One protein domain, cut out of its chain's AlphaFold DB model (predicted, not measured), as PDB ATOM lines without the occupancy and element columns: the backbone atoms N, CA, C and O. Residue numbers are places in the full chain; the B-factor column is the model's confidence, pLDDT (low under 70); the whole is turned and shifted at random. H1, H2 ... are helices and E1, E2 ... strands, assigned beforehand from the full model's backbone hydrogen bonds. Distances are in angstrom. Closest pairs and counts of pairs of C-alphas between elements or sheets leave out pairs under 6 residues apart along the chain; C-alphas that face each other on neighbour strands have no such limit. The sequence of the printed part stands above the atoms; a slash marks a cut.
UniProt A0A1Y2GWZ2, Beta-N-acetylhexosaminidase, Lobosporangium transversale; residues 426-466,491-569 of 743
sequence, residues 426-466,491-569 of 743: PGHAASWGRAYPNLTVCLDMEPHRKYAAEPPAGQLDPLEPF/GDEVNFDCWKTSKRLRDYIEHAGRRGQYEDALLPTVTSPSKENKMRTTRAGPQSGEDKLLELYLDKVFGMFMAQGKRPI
ATOM      1  N   PRO A 426     332.978 325.796 245.676       96.62
ATOM      2  CA  PRO A 426     333.503 324.488 246.069       96.62
ATOM      3  C   PRO A 426     333.957 323.613 244.891       96.62
ATOM      4  O   PRO A 426     334.344 322.464 245.129       96.62
ATOM      5  N   GLY A 427     333.882 324.129 243.658       94.69
ATOM      6  CA  GLY A 427     334.543 323.558 242.482       94.69
ATOM      7  C   GLY A 427     336.070 323.572 242.615       94.69
ATOM      8  O   GLY A 427     336.597 323.931 243.668       94.69
ATOM      9  N   HIS A 428     336.766 323.141 241.559       96.44
ATOM     10  CA  HIS A 428     338.182 323.452 241.317       96.44
ATOM     11  C   HIS A 428     339.141 323.218 242.514       96.44
ATOM     12  O   HIS A 428     340.089 323.965 242.753       96.44
ATOM     13  N   ALA A 429     338.913 322.148 243.289       96.88
ATOM     14  CA  ALA A 429     339.527 321.974 244.612       96.88
ATOM     15  C   ALA A 429     340.479 320.770 244.750       96.88
ATOM     16  O   ALA A 429     340.966 320.497 245.850       96.88
ATOM     17  N   ALA A 430     340.771 320.021 243.680       97.50
ATOM     18  CA  ALA A 430     341.578 318.795 243.783       97.50
ATOM     19  C   ALA A 430     342.992 319.022 244.368       97.50
ATOM     20  O   ALA A 430     343.491 318.176 245.115       97.50
ATOM     21  N   SER A 431     343.616 320.177 244.103       97.69
ATOM     22  CA  SER A 431     344.915 320.577 244.669       97.69
ATOM     23  C   SER A 431     344.880 320.708 246.203       97.69
ATOM     24  O   SER A 431     345.798 320.256 246.889       97.69
ATOM     25  N   TRP A 432     343.776 321.211 246.760       97.12
ATOM     26  CA  TRP A 432     343.527 321.327 248.200       97.12
ATOM     27  C   TRP A 432     343.412 319.929 248.839       97.12
ATOM     28  O   TRP A 432     343.934 319.670 249.928       97.12
ATOM     29  N   GLY A 433     342.790 318.991 248.112       96.31
ATOM     30  CA  GLY A 433     342.685 317.575 248.472       96.31
ATOM     31  C   GLY A 433     344.031 316.842 248.557       96.31
ATOM     32  O   GLY A 433     344.150 315.881 249.318       96.31
ATOM     33  N   ARG A 434     345.083 317.317 247.866       96.38
ATOM     34  CA  ARG A 434     346.456 316.781 248.005       96.38
ATOM     35  C   ARG A 434     346.992 316.957 249.424       96.38
ATOM     36  O   ARG A 434     347.708 316.092 249.932       96.38
ATOM     37  N   ALA A 435     346.641 318.069 250.065       95.19
ATOM     38  CA  ALA A 435     347.053 318.381 251.425       95.19
ATOM     39  C   ALA A 435     346.192 317.681 252.473       95.19
ATOM     40  O   ALA A 435     346.723 317.055 253.399       95.19
ATOM     41  N   TYR A 436     344.872 317.760 252.286       96.25
ATOM     42  CA  TYR A 436     343.864 317.276 253.220       96.25
ATOM     43  C   TYR A 436     342.814 316.425 252.481       96.25
ATOM     44  O   TYR A 436     341.750 316.936 252.149       96.25
ATOM     45  N   PRO A 437     343.046 315.119 252.248       92.88
ATOM     46  CA  PRO A 437     342.158 314.302 251.409       92.88
ATOM     47  C   PRO A 437     340.687 314.260 251.849       92.88
ATOM     48  O   PRO A 437     339.801 314.163 251.008       92.88
ATOM     49  N   ASN A 438     340.409 314.389 253.153       91.19
ATOM     50  CA  ASN A 438     339.045 314.426 253.702       91.19
ATOM     51  C   ASN A 438     338.293 315.743 253.417       91.19
ATOM     52  O   ASN A 438     337.083 315.799 253.618       91.19
ATOM     53  N   LEU A 439     338.998 316.798 252.994       94.44
ATOM     54  CA  LEU A 439     338.428 318.095 252.612       94.44
ATOM     55  C   LEU A 439     337.629 317.987 251.302       94.44
ATOM     56  O   LEU A 439     336.685 318.743 251.082       94.44
ATOM     57  N   THR A 440     338.018 317.045 250.437       96.12
ATOM     58  CA  THR A 440     337.505 316.886 249.074       96.12
ATOM     59  C   THR A 440     336.792 315.557 248.861       96.12
ATOM     60  O   THR A 440     337.238 314.510 249.321       96.12
ATOM     61  N   VAL A 441     335.745 315.578 248.043       96.69
ATOM     62  CA  VAL A 441     335.156 314.392 247.409       96.69
ATOM     63  C   VAL A 441     335.505 314.366 245.915       96.69
ATOM     64  O   VAL A 441     336.034 315.334 245.379       96.69
ATOM     65  N   CYS A 442     335.259 313.226 245.260       96.44
ATOM     66  CA  CYS A 442     335.595 312.916 243.859       96.44
ATOM     67  C   CYS A 442     337.058 313.087 243.396       96.44
ATOM     68  O   CYS A 442     337.307 312.961 242.198       96.44
ATOM     69  N   LEU A 443     338.008 313.284 244.320       96.81
ATOM     70  CA  LEU A 443     339.437 313.437 244.028       96.81
ATOM     71  C   LEU A 443     339.968 312.332 243.090       96.81
ATOM     72  O   LEU A 443     339.829 311.144 243.390       96.81
ATOM     73  N   ASP A 444     340.558 312.741 241.962       95.75
ATOM     74  CA  ASP A 444     341.138 311.895 240.899       95.75
ATOM     75  C   ASP A 444     340.185 310.857 240.264       95.75
ATOM     76  O   ASP A 444     340.630 309.886 239.644       95.75
ATOM     77  N   MET A 445     338.862 311.010 240.397       96.31
ATOM     78  CA  MET A 445     337.932 310.007 239.871       96.31
ATOM     79  C   MET A 445     337.734 310.094 238.355       96.31
ATOM     80  O   MET A 445     337.221 311.077 237.823       96.31
ATOM     81  N   GLU A 446     338.005 308.983 237.673       94.62
ATOM     82  CA  GLU A 446     337.733 308.808 236.244       94.62
ATOM     83  C   GLU A 446     336.382 308.090 235.975       94.62
ATOM     84  O   GLU A 446     335.928 307.278 236.791       94.62
ATOM     85  N   PRO A 447     335.711 308.336 234.829       93.75
ATOM     86  CA  PRO A 447     336.068 309.313 233.801       93.75
ATOM     87  C   PRO A 447     335.803 310.755 234.277       93.75
ATOM     88  O   PRO A 447     334.654 311.070 234.595       93.75
ATOM     89  N   HIS A 448     336.822 311.625 234.295       92.62
ATOM     90  CA  HIS A 448     336.758 312.962 234.924       92.62
ATOM     91  C   HIS A 448     335.560 313.781 234.440       92.62
ATOM     92  O   HIS A 448     334.832 314.315 235.264       92.62
ATOM     93  N   ARG A 449     335.261 313.735 233.132       92.19
ATOM     94  CA  ARG A 449     334.117 314.373 232.442       92.19
ATOM     95  C   ARG A 449     332.714 314.048 232.989       92.19
ATOM     96  O   ARG A 449     331.718 314.487 232.420       92.19
ATOM     97  N   LYS A 450     332.604 313.172 233.992       96.31
ATOM     98  CA  LYS A 450     331.371 312.916 234.751       96.31
ATOM     99  C   LYS A 450     331.327 313.713 236.064       96.31
ATOM    100  O   LYS A 450     330.241 314.063 236.514       96.31
ATOM    101  N   TYR A 451     332.480 313.971 236.674       97.00
ATOM    102  CA  TYR A 451     332.640 314.526 238.022       97.00
ATOM    103  C   TYR A 451     333.252 315.938 238.041       97.00
ATOM    104  O   TYR A 451     333.170 316.602 239.064       97.00
ATOM    105  N   ALA A 452     333.824 316.397 236.930       96.12
ATOM    106  CA  ALA A 452     334.316 317.751 236.679       96.12
ATOM    107  C   ALA A 452     334.248 318.035 235.163       96.12
ATOM    108  O   ALA A 452     334.014 317.111 234.374       96.12
ATOM    109  N   ALA A 453     334.433 319.288 234.746       93.31
ATOM    110  CA  ALA A 453     334.534 319.637 233.326       93.31
ATOM    111  C   ALA A 453     335.888 319.216 232.725       93.31
ATOM    112  O   ALA A 453     335.939 318.622 231.644       93.31
ATOM    113  N   GLU A 454     336.970 319.436 233.477       93.81
ATOM    114  CA  GLU A 454     338.348 319.063 233.149       93.81
ATOM    115  C   GLU A 454     338.985 318.187 234.253       93.81
ATOM    116  O   GLU A 454     338.445 318.092 235.357       93.81
ATOM    117  N   PRO A 455     340.095 317.473 233.981       94.69
ATOM    118  CA  PRO A 455     340.855 316.760 235.007       94.69
ATOM    119  C   PRO A 455     341.901 317.658 235.709       94.69
ATOM    120  O   PRO A 455     342.454 318.560 235.075       94.69
ATOM    121  N   PRO A 456     342.298 317.339 236.961       96.75
ATOM    122  CA  PRO A 456     341.782 316.263 237.816       96.75
ATOM    123  C   PRO A 456     340.504 316.662 238.569       96.75
ATOM    124  O   PRO A 456     340.460 317.705 239.212       96.75
ATOM    125  N   ALA A 457     339.498 315.783 238.584       97.25
ATOM    126  CA  ALA A 457     338.276 316.026 239.349       97.25
ATOM    127  C   ALA A 457     338.553 316.121 240.864       97.25
ATOM    128  O   ALA A 457     339.338 315.341 241.407       97.25
ATOM    129  N   GLY A 458     337.871 317.043 241.550       96.94
ATOM    130  CA  GLY A 458     337.882 317.165 243.009       96.94
ATOM    131  C   GLY A 458     337.157 318.425 243.493       96.94
ATOM    132  O   GLY A 458     337.462 319.523 243.037       96.94
ATOM    133  N   GLN A 459     336.215 318.272 244.427       97.56
ATOM    134  CA  GLN A 459     335.414 319.374 244.988       97.56
ATOM    135  C   GLN A 459     335.374 319.301 246.510       97.56
ATOM    136  O   GLN A 459     335.397 318.203 247.068       97.56
ATOM    137  N   LEU A 460     335.243 320.443 247.187       97.50
ATOM    138  CA  LEU A 460     335.130 320.490 248.650       97.50
ATOM    139  C   LEU A 460     333.853 319.773 249.146       97.50
ATOM    140  O   LEU A 460     332.818 319.804 248.475       97.50
ATOM    141  N   ASP A 461     333.915 319.142 250.325       95.75
ATOM    142  CA  ASP A 461     332.762 318.540 251.022       95.75
ATOM    143  C   ASP A 461     332.084 319.585 251.946       95.75
ATOM    144  O   ASP A 461     332.686 319.995 252.946       95.75
ATOM    145  N   PRO A 462     330.833 320.017 251.667       93.25
ATOM    146  CA  PRO A 462     330.140 321.018 252.488       93.25
ATOM    147  C   PRO A 462     329.579 320.492 253.817       93.25
ATOM    148  O   PRO A 462     329.039 321.262 254.606       93.25
ATOM    149  N   LEU A 463     329.655 319.185 254.084       91.00
ATOM    150  CA  LEU A 463     329.281 318.597 255.376       91.00
ATOM    151  C   LEU A 463     330.510 318.211 256.210       91.00
ATOM    152  O   LEU A 463     330.371 317.505 257.215       91.00
ATOM    153  N   GLU A 464     331.698 318.680 255.819       91.94
ATOM    154  CA  GLU A 464     332.935 318.540 256.576       91.94
ATOM    155  C   GLU A 464     333.253 319.813 257.388       91.94
ATOM    156  O   GLU A 464     333.551 320.858 256.803       91.94
ATOM    157  N   PRO A 465     333.232 319.772 258.737       89.12
ATOM    158  CA  PRO A 465     333.500 320.954 259.560       89.12
ATOM    159  C   PRO A 465     334.883 321.570 259.342       89.12
ATOM    160  O   PRO A 465     335.030 322.790 259.447       89.12
ATOM    161  N   PHE A 466     335.891 320.753 259.012       91.38
ATOM    162  CA  PHE A 466     337.240 321.253 258.753       91.38
ATOM    163  C   PHE A 466     337.299 322.187 257.535       91.38
ATOM    164  O   PHE A 466     338.065 323.145 257.570       91.38
ATOM    165  N   GLY A 491     332.670 329.761 242.002       94.94
ATOM    166  CA  GLY A 491     331.404 329.041 242.063       94.94
ATOM    167  C   GLY A 491     330.885 328.575 240.701       94.94
ATOM    168  O   GLY A 491     329.694 328.276 240.581       94.94
ATOM    169  N   ASP A 492     331.736 328.533 239.681       92.44
ATOM    170  CA  ASP A 492     331.459 327.908 238.392       92.44
ATOM    171  C   ASP A 492     331.556 326.373 238.444       92.44
ATOM    172  O   ASP A 492     331.967 325.764 239.432       92.44
ATOM    173  N   GLU A 493     331.021 325.753 237.389       92.94
ATOM    174  CA  GLU A 493     331.061 324.323 237.029       92.94
ATOM    175  C   GLU A 493     330.789 323.275 238.142       92.94
ATOM    176  O   GLU A 493     331.046 322.083 237.949       92.94
ATOM    177  N   VAL A 494     330.178 323.677 239.271       96.75
ATOM    178  CA  VAL A 494     329.908 322.834 240.453       96.75
ATOM    179  C   VAL A 494     329.114 321.575 240.088       96.75
ATOM    180  O   VAL A 494     327.889 321.562 239.934       96.75
ATOM    181  N   ASN A 495     329.828 320.458 240.016       97.00
ATOM    182  CA  ASN A 495     329.312 319.181 239.572       97.00
ATOM    183  C   ASN A 495     328.660 318.426 240.742       97.00
ATOM    184  O   ASN A 495     329.310 317.974 241.687       97.00
ATOM    185  N   PHE A 496     327.344 318.236 240.684       96.25
ATOM    186  CA  PHE A 496     326.628 317.508 241.736       96.25
ATOM    187  C   PHE A 496     326.813 315.982 241.684       96.25
ATOM    188  O   PHE A 496     326.583 315.315 242.694       96.25
ATOM    189  N   ASP A 497     327.255 315.410 240.562       97.38
ATOM    190  CA  ASP A 497     327.571 313.980 240.448       97.38
ATOM    191  C   ASP A 497     328.892 313.623 241.154       97.38
ATOM    192  O   ASP A 497     329.016 312.517 241.689       97.38
ATOM    193  N   CYS A 498     329.834 314.571 241.257       97.69
ATOM    194  CA  CYS A 498     330.973 314.500 242.175       97.69
ATOM    195  C   CYS A 498     330.498 314.319 243.623       97.69
ATOM    196  O   CYS A 498     330.802 313.302 244.258       97.69
ATOM    197  N   TRP A 499     329.687 315.254 244.134       97.06
ATOM    198  CA  TRP A 499     329.135 315.188 245.493       97.06
ATOM    199  C   TRP A 499     328.323 313.911 245.738       97.06
ATOM    200  O   TRP A 499     328.473 313.277 246.784       97.06
ATOM    201  N   LYS A 500     327.537 313.455 244.753       96.12
ATOM    202  CA  LYS A 500     326.742 312.218 244.844       96.12
ATOM    203  C   LYS A 500     327.574 310.936 244.978       96.12
ATOM    204  O   LYS A 500     327.010 309.874 245.238       96.12
ATOM    205  N   THR A 501     328.898 310.981 244.861       96.62
ATOM    206  CA  THR A 501     329.728 309.800 245.156       96.62
ATOM    207  C   THR A 501     329.850 309.541 246.659       96.62
ATOM    208  O   THR A 501     329.761 308.388 247.092       96.62
ATOM    209  N   SER A 502     329.898 310.600 247.473       95.69
ATOM    210  CA  SER A 502     329.839 310.507 248.934       95.69
ATOM    211  C   SER A 502     328.452 310.063 249.402       95.69
ATOM    212  O   SER A 502     327.431 310.654 249.041       95.69
ATOM    213  N   LYS A 503     328.398 309.029 250.253       93.56
ATOM    214  CA  LYS A 503     327.132 308.604 250.873       93.56
ATOM    215  C   LYS A 503     326.581 309.692 251.808       93.56
ATOM    216  O   LYS A 503     325.383 309.941 251.770       93.56
ATOM    217  N   ARG A 504     327.446 310.379 252.576       90.69
ATOM    218  CA  ARG A 504     327.066 311.487 253.481       90.69
ATOM    219  C   ARG A 504     326.317 312.586 252.722       90.69
ATOM    220  O   ARG A 504     325.262 313.028 253.167       90.69
ATOM    221  N   LEU A 505     326.836 312.981 251.557       92.75
ATOM    222  CA  LEU A 505     326.228 314.025 250.732       92.75
ATOM    223  C   LEU A 505     324.933 313.546 250.057       92.75
ATOM    224  O   LEU A 505     323.939 314.267 250.103       92.75
ATOM    225  N   ARG A 506     324.888 312.316 249.515       93.75
ATOM    226  CA  ARG A 506     323.634 311.729 248.995       93.75
ATOM    227  C   ARG A 506     322.533 311.667 250.040       93.75
ATOM    228  O   ARG A 506     321.433 312.133 249.769       93.75
ATOM    229  N   ASP A 507     322.834 311.153 251.231       90.44
ATOM    230  CA  ASP A 507     321.856 311.030 252.313       90.44
ATOM    231  C   ASP A 507     321.233 312.400 252.645       90.44
ATOM    232  O   ASP A 507     320.018 312.495 252.827       90.44
ATOM    233  N   TYR A 508     322.033 313.473 252.662       87.81
ATOM    234  CA  TYR A 508     321.560 314.846 252.881       87.81
ATOM    235  C   TYR A 508     320.700 315.386 251.725       87.81
ATOM    236  O   TYR A 508     319.634 315.957 251.976       87.81
ATOM    237  N   ILE A 509     321.141 315.184 250.476       90.69
ATOM    238  CA  ILE A 509     320.437 315.598 249.251       90.69
ATOM    239  C   ILE A 509     319.067 314.905 249.165       90.69
ATOM    240  O   ILE A 509     318.042 315.575 249.040       90.69
ATOM    241  N   GLU A 510     319.032 313.577 249.306       87.69
ATOM    242  CA  GLU A 510     317.822 312.746 249.211       87.69
ATOM    243  C   GLU A 510     316.803 313.068 250.318       87.69
ATOM    244  O   GLU A 510     315.597 313.092 250.071       87.69
ATOM    245  N   HIS A 511     317.271 313.387 251.531       81.31
ATOM    246  CA  HIS A 511     316.409 313.804 252.647       81.31
ATOM    247  C   HIS A 511     316.164 315.325 252.696       81.31
ATOM    248  O   HIS A 511     315.539 315.818 253.642       81.31
ATOM    249  N   ALA A 512     316.621 316.053 251.670       64.88
ATOM    250  CA  ALA A 512     316.362 317.461 251.381       64.88
ATOM    251  C   ALA A 512     316.567 318.427 252.567       64.88
ATOM    252  O   ALA A 512     315.818 319.401 252.708       64.88
ATOM    253  N   GLY A 513     317.568 318.167 253.415       59.03
ATOM    254  CA  GLY A 513     317.881 318.981 254.592       59.03
ATOM    255  C   GLY A 513     316.777 318.980 255.660       59.03
ATOM    256  O   GLY A 513     316.063 319.972 255.835       59.03
ATOM    257  N   ARG A 514     316.641 317.883 256.425       55.97
ATOM    258  CA  ARG A 514     315.882 317.912 257.690       55.97
ATOM    259  C   ARG A 514     316.636 318.765 258.714       55.97
ATOM    260  O   ARG A 514     317.615 318.324 259.312       55.97
ATOM    261  N   ARG A 515     316.126 319.984 258.882       53.97
ATOM    262  CA  ARG A 515     316.736 321.144 259.543       53.97
ATOM    263  C   ARG A 515     316.849 321.047 261.076       53.97
ATOM    264  O   ARG A 515     316.224 321.831 261.785       53.97
ATOM    265  N   GLY A 516     317.518 320.009 261.582       49.44
ATOM    266  CA  GLY A 516     317.596 319.739 263.027       49.44
ATOM    267  C   GLY A 516     318.289 318.440 263.454       49.44
ATOM    268  O   GLY A 516     317.894 317.854 264.460       49.44
ATOM    269  N   GLN A 517     319.263 317.938 262.682       47.84
ATOM    270  CA  GLN A 517     320.153 316.838 263.116       47.84
ATOM    271  C   GLN A 517     321.603 316.982 262.628       47.84
ATOM    272  O   GLN A 517     322.510 316.622 263.369       47.84
ATOM    273  N   TYR A 518     321.832 317.508 261.417       48.91
ATOM    274  CA  TYR A 518     323.186 317.685 260.869       48.91
ATOM    275  C   TYR A 518     323.739 319.105 261.074       48.91
ATOM    276  O   TYR A 518     324.878 319.249 261.505       48.91
ATOM    277  N   GLU A 519     322.939 320.149 260.827       52.62
ATOM    278  CA  GLU A 519     323.377 321.555 260.935       52.62
ATOM    279  C   GLU A 519     323.788 321.929 262.374       52.62
ATOM    280  O   GLU A 519     324.914 322.372 262.600       52.62
ATOM    281  N   ASP A 520     322.915 321.677 263.360       47.34
ATOM    282  CA  ASP A 520     323.146 322.027 264.774       47.34
ATOM    283  C   ASP A 520     324.282 321.227 265.442       47.34
ATOM    284  O   ASP A 520     324.807 321.634 266.478       47.34
ATOM    285  N   ALA A 521     324.651 320.074 264.875       46.75
ATOM    286  CA  ALA A 521     325.615 319.145 265.466       46.75
ATOM    287  C   ALA A 521     327.059 319.342 264.970       46.75
ATOM    288  O   ALA A 521     327.983 318.813 265.588       46.75
ATOM    289  N   LEU A 522     327.258 320.061 263.857       51.31
ATOM    290  CA  LEU A 522     328.536 320.091 263.133       51.31
ATOM    291  C   LEU A 522     329.222 321.465 263.076       51.31
ATOM    292  O   LEU A 522     330.442 321.498 262.936       51.31
ATOM    293  N   LEU A 523     328.499 322.591 263.194       54.53
ATOM    294  CA  LEU A 523     329.066 323.935 262.952       54.53
ATOM    295  C   LEU A 523     328.733 324.998 264.035       54.53
ATOM    296  O   LEU A 523     328.103 326.009 263.713       54.53
ATOM    297  N   PRO A 524     329.174 324.857 265.307       44.75
ATOM    298  CA  PRO A 524     328.766 325.769 266.388       44.75
ATOM    299  C   PRO A 524     329.400 327.173 266.364       44.75
ATOM    300  O   PRO A 524     328.940 328.050 267.092       44.75
ATOM    301  N   THR A 525     330.478 327.388 265.600       49.28
ATOM    302  CA  THR A 525     331.370 328.561 265.751       49.28
ATOM    303  C   THR A 525     331.528 329.447 264.514       49.28
ATOM    304  O   THR A 525     331.939 330.594 264.661       49.28
ATOM    305  N   VAL A 526     331.207 328.964 263.311       51.03
ATOM    306  CA  VAL A 526     331.431 329.725 262.067       51.03
ATOM    307  C   VAL A 526     330.404 330.849 261.948       51.03
ATOM    308  O   VAL A 526     329.201 330.577 261.861       51.03
ATOM    309  N   THR A 527     330.868 332.098 261.904       52.31
ATOM    310  CA  THR A 527     330.038 333.308 261.817       52.31
ATOM    311  C   THR A 527     329.113 333.273 260.599       52.31
ATOM    312  O   THR A 527     329.518 333.443 259.453       52.31
ATOM    313  N   SER A 528     327.819 333.057 260.843       49.88
ATOM    314  CA  SER A 528     326.800 333.312 259.821       49.88
ATOM    315  C   SER A 528     326.755 334.818 259.496       49.88
ATOM    316  O   SER A 528     327.055 335.622 260.386       49.88
ATOM    317  N   PRO A 529     326.346 335.220 258.274       51.97
ATOM    318  CA  PRO A 529     326.196 336.623 257.894       51.97
ATOM    319  C   PRO A 529     325.441 337.441 258.948       51.97
ATOM    320  O   PRO A 529     324.465 336.964 259.540       51.97
ATOM    321  N   SER A 530     325.879 338.682 259.184       50.47
ATOM    322  CA  SER A 530     325.183 339.578 260.110       50.47
ATOM    323  C   SER A 530     323.734 339.789 259.654       50.47
ATOM    324  O   SER A 530     323.431 339.767 258.461       50.47
ATOM    325  N   LYS A 531     322.819 340.057 260.595       50.12
ATOM    326  CA  LYS A 531     321.401 340.335 260.275       50.12
ATOM    327  C   LYS A 531     321.186 341.616 259.450       50.12
ATOM    328  O   LYS A 531     320.053 341.913 259.080       50.12
ATOM    329  N   GLU A 532     322.248 342.372 259.196       53.09
ATOM    330  CA  GLU A 532     322.264 343.591 258.387       53.09
ATOM    331  C   GLU A 532     322.548 343.279 256.907       53.09
ATOM    332  O   GLU A 532     322.066 343.992 256.024       53.09
ATOM    333  N   ASN A 533     323.255 342.177 256.626       68.50
ATOM    334  CA  ASN A 533     323.547 341.717 255.272       68.50
ATOM    335  C   ASN A 533     322.307 341.052 254.667       68.50
ATOM    336  O   ASN A 533     321.962 339.908 254.973       68.50
ATOM    337  N   LYS A 534     321.616 341.789 253.796       82.25
ATOM    338  CA  LYS A 534     320.463 341.278 253.052       82.25
ATOM    339  C   LYS A 534     320.904 340.230 252.033       82.25
ATOM    340  O   LYS A 534     321.872 340.436 251.305       82.25
ATOM    341  N   MET A 535     320.151 339.137 251.977       89.06
ATOM    342  CA  MET A 535     320.372 338.008 251.079       89.06
ATOM    343  C   MET A 535     319.119 337.795 250.225       89.06
ATOM    344  O   MET A 535     318.018 337.655 250.769       89.06
ATOM    345  N   ARG A 536     319.279 337.717 248.902       92.00
ATOM    346  CA  ARG A 536     318.211 337.492 247.920       92.00
ATOM    347  C   ARG A 536     318.382 336.129 247.251       92.00
ATOM    348  O   ARG A 536     319.477 335.766 246.828       92.00
ATOM    349  N   THR A 537     317.292 335.373 247.130       92.62
ATOM    350  CA  THR A 537     317.291 334.100 246.393       92.62
ATOM    351  C   THR A 537     317.391 334.353 244.888       92.62
ATOM    352  O   THR A 537     316.651 335.180 244.356       92.62
ATOM    353  N   THR A 538     318.273 333.628 244.201       93.56
ATOM    354  CA  THR A 538     318.601 333.837 242.777       93.56
ATOM    355  C   THR A 538     317.465 333.466 241.821       93.56
ATOM    356  O   THR A 538     317.264 334.119 240.798       93.56
ATOM    357  N   ARG A 539     316.690 332.421 242.146       90.62
ATOM    358  CA  ARG A 539     315.667 331.830 241.264       90.62
ATOM    359  C   ARG A 539     314.358 331.548 242.011       90.62
ATOM    360  O   ARG A 539     314.348 331.351 243.225       90.62
ATOM    361  N   ALA A 540     313.238 331.493 241.289       86.06
ATOM    362  CA  ALA A 540     311.925 331.124 241.834       86.06
ATOM    363  C   ALA A 540     311.690 329.595 241.828       86.06
ATOM    364  O   ALA A 540     312.417 328.855 241.172       86.06
ATOM    365  N   GLY A 541     310.653 329.123 242.534       86.75
ATOM    366  CA  GLY A 541     310.236 327.709 242.551       86.75
ATOM    367  C   GLY A 541     310.728 326.889 243.761       86.75
ATOM    368  O   GLY A 541     311.241 327.458 244.733       86.75
ATOM    369  N   PRO A 542     310.552 325.552 243.751       85.88
ATOM    370  CA  PRO A 542     311.142 324.666 244.756       85.88
ATOM    371  C   PRO A 542     312.676 324.668 244.649       85.88
ATOM    372  O   PRO A 542     313.232 324.990 243.607       85.88
ATOM    373  N   GLN A 543     313.359 324.332 245.743       90.81
ATOM    374  CA  GLN A 543     314.821 324.214 245.814       90.81
ATOM    375  C   GLN A 543     315.202 322.730 245.865       90.81
ATOM    376  O   GLN A 543     314.566 321.986 246.620       90.81
ATOM    377  N   SER A 544     316.197 322.303 245.082       92.88
ATOM    378  CA  SER A 544     316.666 320.908 245.081       92.88
ATOM    379  C   SER A 544     317.427 320.545 246.369       92.88
ATOM    380  O   SER A 544     317.682 321.403 247.221       92.88
ATOM    381  N   GLY A 545     317.761 319.264 246.556       91.44
ATOM    382  CA  GLY A 545     318.616 318.843 247.675       91.44
ATOM    383  C   GLY A 545     320.058 319.321 247.485       91.44
ATOM    384  O   GLY A 545     320.727 319.695 248.445       91.44
ATOM    385  N   GLU A 546     320.492 319.377 246.231       94.38
ATOM    386  CA  GLU A 546     321.795 319.853 245.788       94.38
ATOM    387  C   GLU A 546     321.937 321.376 245.942       94.38
ATOM    388  O   GLU A 546     322.905 321.840 246.540       94.38
ATOM    389  N   ASP A 547     320.928 322.154 245.528       94.62
ATOM    390  CA  ASP A 547     320.877 323.607 245.760       94.62
ATOM    391  C   ASP A 547     320.962 323.949 247.255       94.62
ATOM    392  O   ASP A 547     321.586 324.937 247.624       94.62
ATOM    393  N   LYS A 548     320.346 323.146 248.136       91.88
ATOM    394  CA  LYS A 548     320.431 323.342 249.597       91.88
ATOM    395  C   LYS A 548     321.817 323.044 250.157       91.88
ATOM    396  O   LYS A 548     322.199 323.632 251.164       91.88
ATOM    397  N   LEU A 549     322.542 322.107 249.550       91.94
ATOM    398  CA  LEU A 549     323.909 321.769 249.936       91.94
ATOM    399  C   LEU A 549     324.885 322.873 249.488       91.94
ATOM    400  O   LEU A 549     325.741 323.286 250.268       91.94
ATOM    401  N   LEU A 550     324.685 323.418 248.284       95.25
ATOM    402  CA  LEU A 550     325.428 324.576 247.785       95.25
ATOM    403  C   LEU A 550     325.077 325.870 248.542       95.25
ATOM    404  O   LEU A 550     325.975 326.623 248.901       95.25
ATOM    405  N   GLU A 551     323.803 326.117 248.865       93.06
ATOM    406  CA  GLU A 551     323.398 327.275 249.679       93.06
ATOM    407  C   GLU A 551     324.020 327.225 251.084       93.06
ATOM    408  O   GLU A 551     324.470 328.254 251.576       93.06
ATOM    409  N   LEU A 552     324.106 326.040 251.704       89.62
ATOM    410  CA  LEU A 552     324.774 325.842 252.997       89.62
ATOM    411  C   LEU A 552     326.280 326.159 252.929       89.62
ATOM    412  O   LEU A 552     326.822 326.739 253.871       89.62
ATOM    413  N   TYR A 553     326.944 325.827 251.818       93.31
ATOM    414  CA  TYR A 553     328.334 326.214 251.568       93.31
ATOM    415  C   TYR A 553     328.484 327.737 251.422       93.31
ATOM    416  O   TYR A 553     329.229 328.376 252.170       93.31
ATOM    417  N   LEU A 554     327.722 328.322 250.499       93.88
ATOM    418  CA  LEU A 554     327.822 329.728 250.121       93.88
ATOM    419  C   LEU A 554     327.409 330.687 251.250       93.88
ATOM    420  O   LEU A 554     328.120 331.660 251.497       93.88
ATOM    421  N   ASP A 555     326.338 330.397 252.001       89.31
ATOM    422  CA  ASP A 555     325.921 331.205 253.163       89.31
ATOM    423  C   ASP A 555     327.059 331.341 254.203       89.31
ATOM    424  O   ASP A 555     327.125 332.354 254.903       89.31
ATOM    425  N   LYS A 556     327.969 330.356 254.308       88.25
ATOM    426  CA  LYS A 556     329.148 330.426 255.189       88.25
ATOM    427  C   LYS A 556     330.321 331.175 254.560       88.25
ATOM    428  O   LYS A 556     330.855 332.067 255.216       88.25
ATOM    429  N   VAL A 557     330.688 330.884 253.309       91.88
ATOM    430  CA  VAL A 557     331.807 331.565 252.620       91.88
ATOM    431  C   VAL A 557     331.537 333.064 252.456       91.88
ATOM    432  O   VAL A 557     332.381 333.892 252.803       91.88
ATOM    433  N   PHE A 558     330.324 333.445 252.041       92.31
ATOM    434  CA  PHE A 558     329.916 334.852 252.016       92.31
ATOM    435  C   PHE A 558     329.930 335.480 253.419       92.31
ATOM    436  O   PHE A 558     330.273 336.653 253.558       92.31
ATOM    437  N   GLY A 559     329.590 334.716 254.465       88.00
ATOM    438  CA  GLY A 559     329.674 335.156 255.861       88.00
ATOM    439  C   GLY A 559     331.091 335.558 256.275       88.00
ATOM    440  O   GLY A 559     331.276 336.664 256.784       88.00
ATOM    441  N   MET A 560     332.083 334.710 255.983       90.31
ATOM    442  CA  MET A 560     333.505 334.951 256.274       90.31
ATOM    443  C   MET A 560     334.024 336.213 255.571       90.31
ATOM    444  O   MET A 560     334.557 337.116 256.215       90.31
ATOM    445  N   PHE A 561     333.807 336.326 254.256       91.81
ATOM    446  CA  PHE A 561     334.268 337.481 253.480       91.81
ATOM    447  C   PHE A 561     333.578 338.790 253.894       91.81
ATOM    448  O   PHE A 561     334.247 339.809 254.092       91.81
ATOM    449  N   MET A 562     332.255 338.778 254.098       90.44
ATOM    450  CA  MET A 562     331.530 339.979 254.530       90.44
ATOM    451  C   MET A 562     331.868 340.398 255.968       90.44
ATOM    452  O   MET A 562     331.816 341.591 256.266       90.44
ATOM    453  N   ALA A 563     332.263 339.471 256.850       88.50
ATOM    454  CA  ALA A 563     332.754 339.808 258.191       88.50
ATOM    455  C   ALA A 563     334.050 340.644 258.160       88.50
ATOM    456  O   ALA A 563     334.310 341.404 259.091       88.50
ATOM    457  N   GLN A 564     334.818 340.569 257.068       89.06
ATOM    458  CA  GLN A 564     335.998 341.404 256.810       89.06
ATOM    459  C   GLN A 564     335.704 342.628 255.927       89.06
ATOM    460  O   GLN A 564     336.620 343.292 255.442       89.06
ATOM    461  N   GLY A 565     334.427 342.931 255.674       90.69
ATOM    462  CA  GLY A 565     334.013 344.043 254.817       90.69
ATOM    463  C   GLY A 565     334.249 343.824 253.316       90.69
ATOM    464  O   GLY A 565     334.091 344.775 252.546       90.69
ATOM    465  N   LYS A 566     334.603 342.604 252.886       92.62
ATOM    466  CA  LYS A 566     334.705 342.240 251.465       92.62
ATOM    467  C   LYS A 566     333.314 342.020 250.860       92.62
ATOM    468  O   LYS A 566     332.362 341.659 251.552       92.62
ATOM    469  N   ARG A 567     333.203 342.205 249.545       93.81
ATOM    470  CA  ARG A 567     331.996 341.955 248.743       93.81
ATOM    471  C   ARG A 567     332.280 340.851 247.720       93.81
ATOM    472  O   ARG A 567     333.240 341.002 246.964       93.81
ATOM    473  N   PRO A 568     331.490 339.769 247.682       95.44
ATOM    474  CA  PRO A 568     331.746 338.677 246.757       95.44
ATOM    475  C   PRO A 568     331.375 339.049 245.319       95.44
ATOM    476  O   PRO A 568     330.360 339.705 245.062       95.44
ATOM    477  N   ILE A 569     332.189 338.560 244.395       98.44
ATOM    478  CA  ILE A 569     331.872 338.393 242.981       98.44
ATOM    479  C   ILE A 569     331.793 336.878 242.724       98.44
ATOM    480  O   ILE A 569     332.556 336.118 243.324       98.44
TER     481      ILE A 569
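Overview. This is residues 426 to 466 and 491 to 569 of the 743 residues of the protein "Beta-N-acetylhexosaminidase" of Lobosporangium transversale (UniProt A0A1Y2GWZ2). With little regular structure, one long helix, H5, makes a corner with H3; H1 lies aside among loops. Five named helices and two named strands, H1 H2 H3 H4 E1 H5 E2, hold 47 of 120 printed residues, mostly helix. The whole is compact, radius of gyration of the C-alphas 14.8 A, spanning 44 by 31 by 30 A.

Along the chain. H5, residues 545 to 563, 27.4 A long, begins at C-alpha (318.616, 318.843, 247.675). H3 spans residues 503 to 510, H2 496 to 499, H1 430 to 435, H4 519 to 522. E1, 535 to 537, and E2, 567 to 569, ending at (331.872, 338.393, 242.981), pair with no named strand.

Arrangement. H3 touches H5, at its residues 545 to 549 alone, about perpendicular at 76 degrees; the closest C-alphas, Ile 509 and Gly 545, are 4.0 A apart. O i to N i+4 pairs are within hydrogen-bond range throughout H3, 14 of 15 in H5, 1 of 2 in H1.

Size, cuts and confidence. Residues 467 to 490 are cut out; C-alphas 466 and 491 are 19.3 A apart. The H4 to E1 link is long. Residues 512 to 533 have pLDDT under 70.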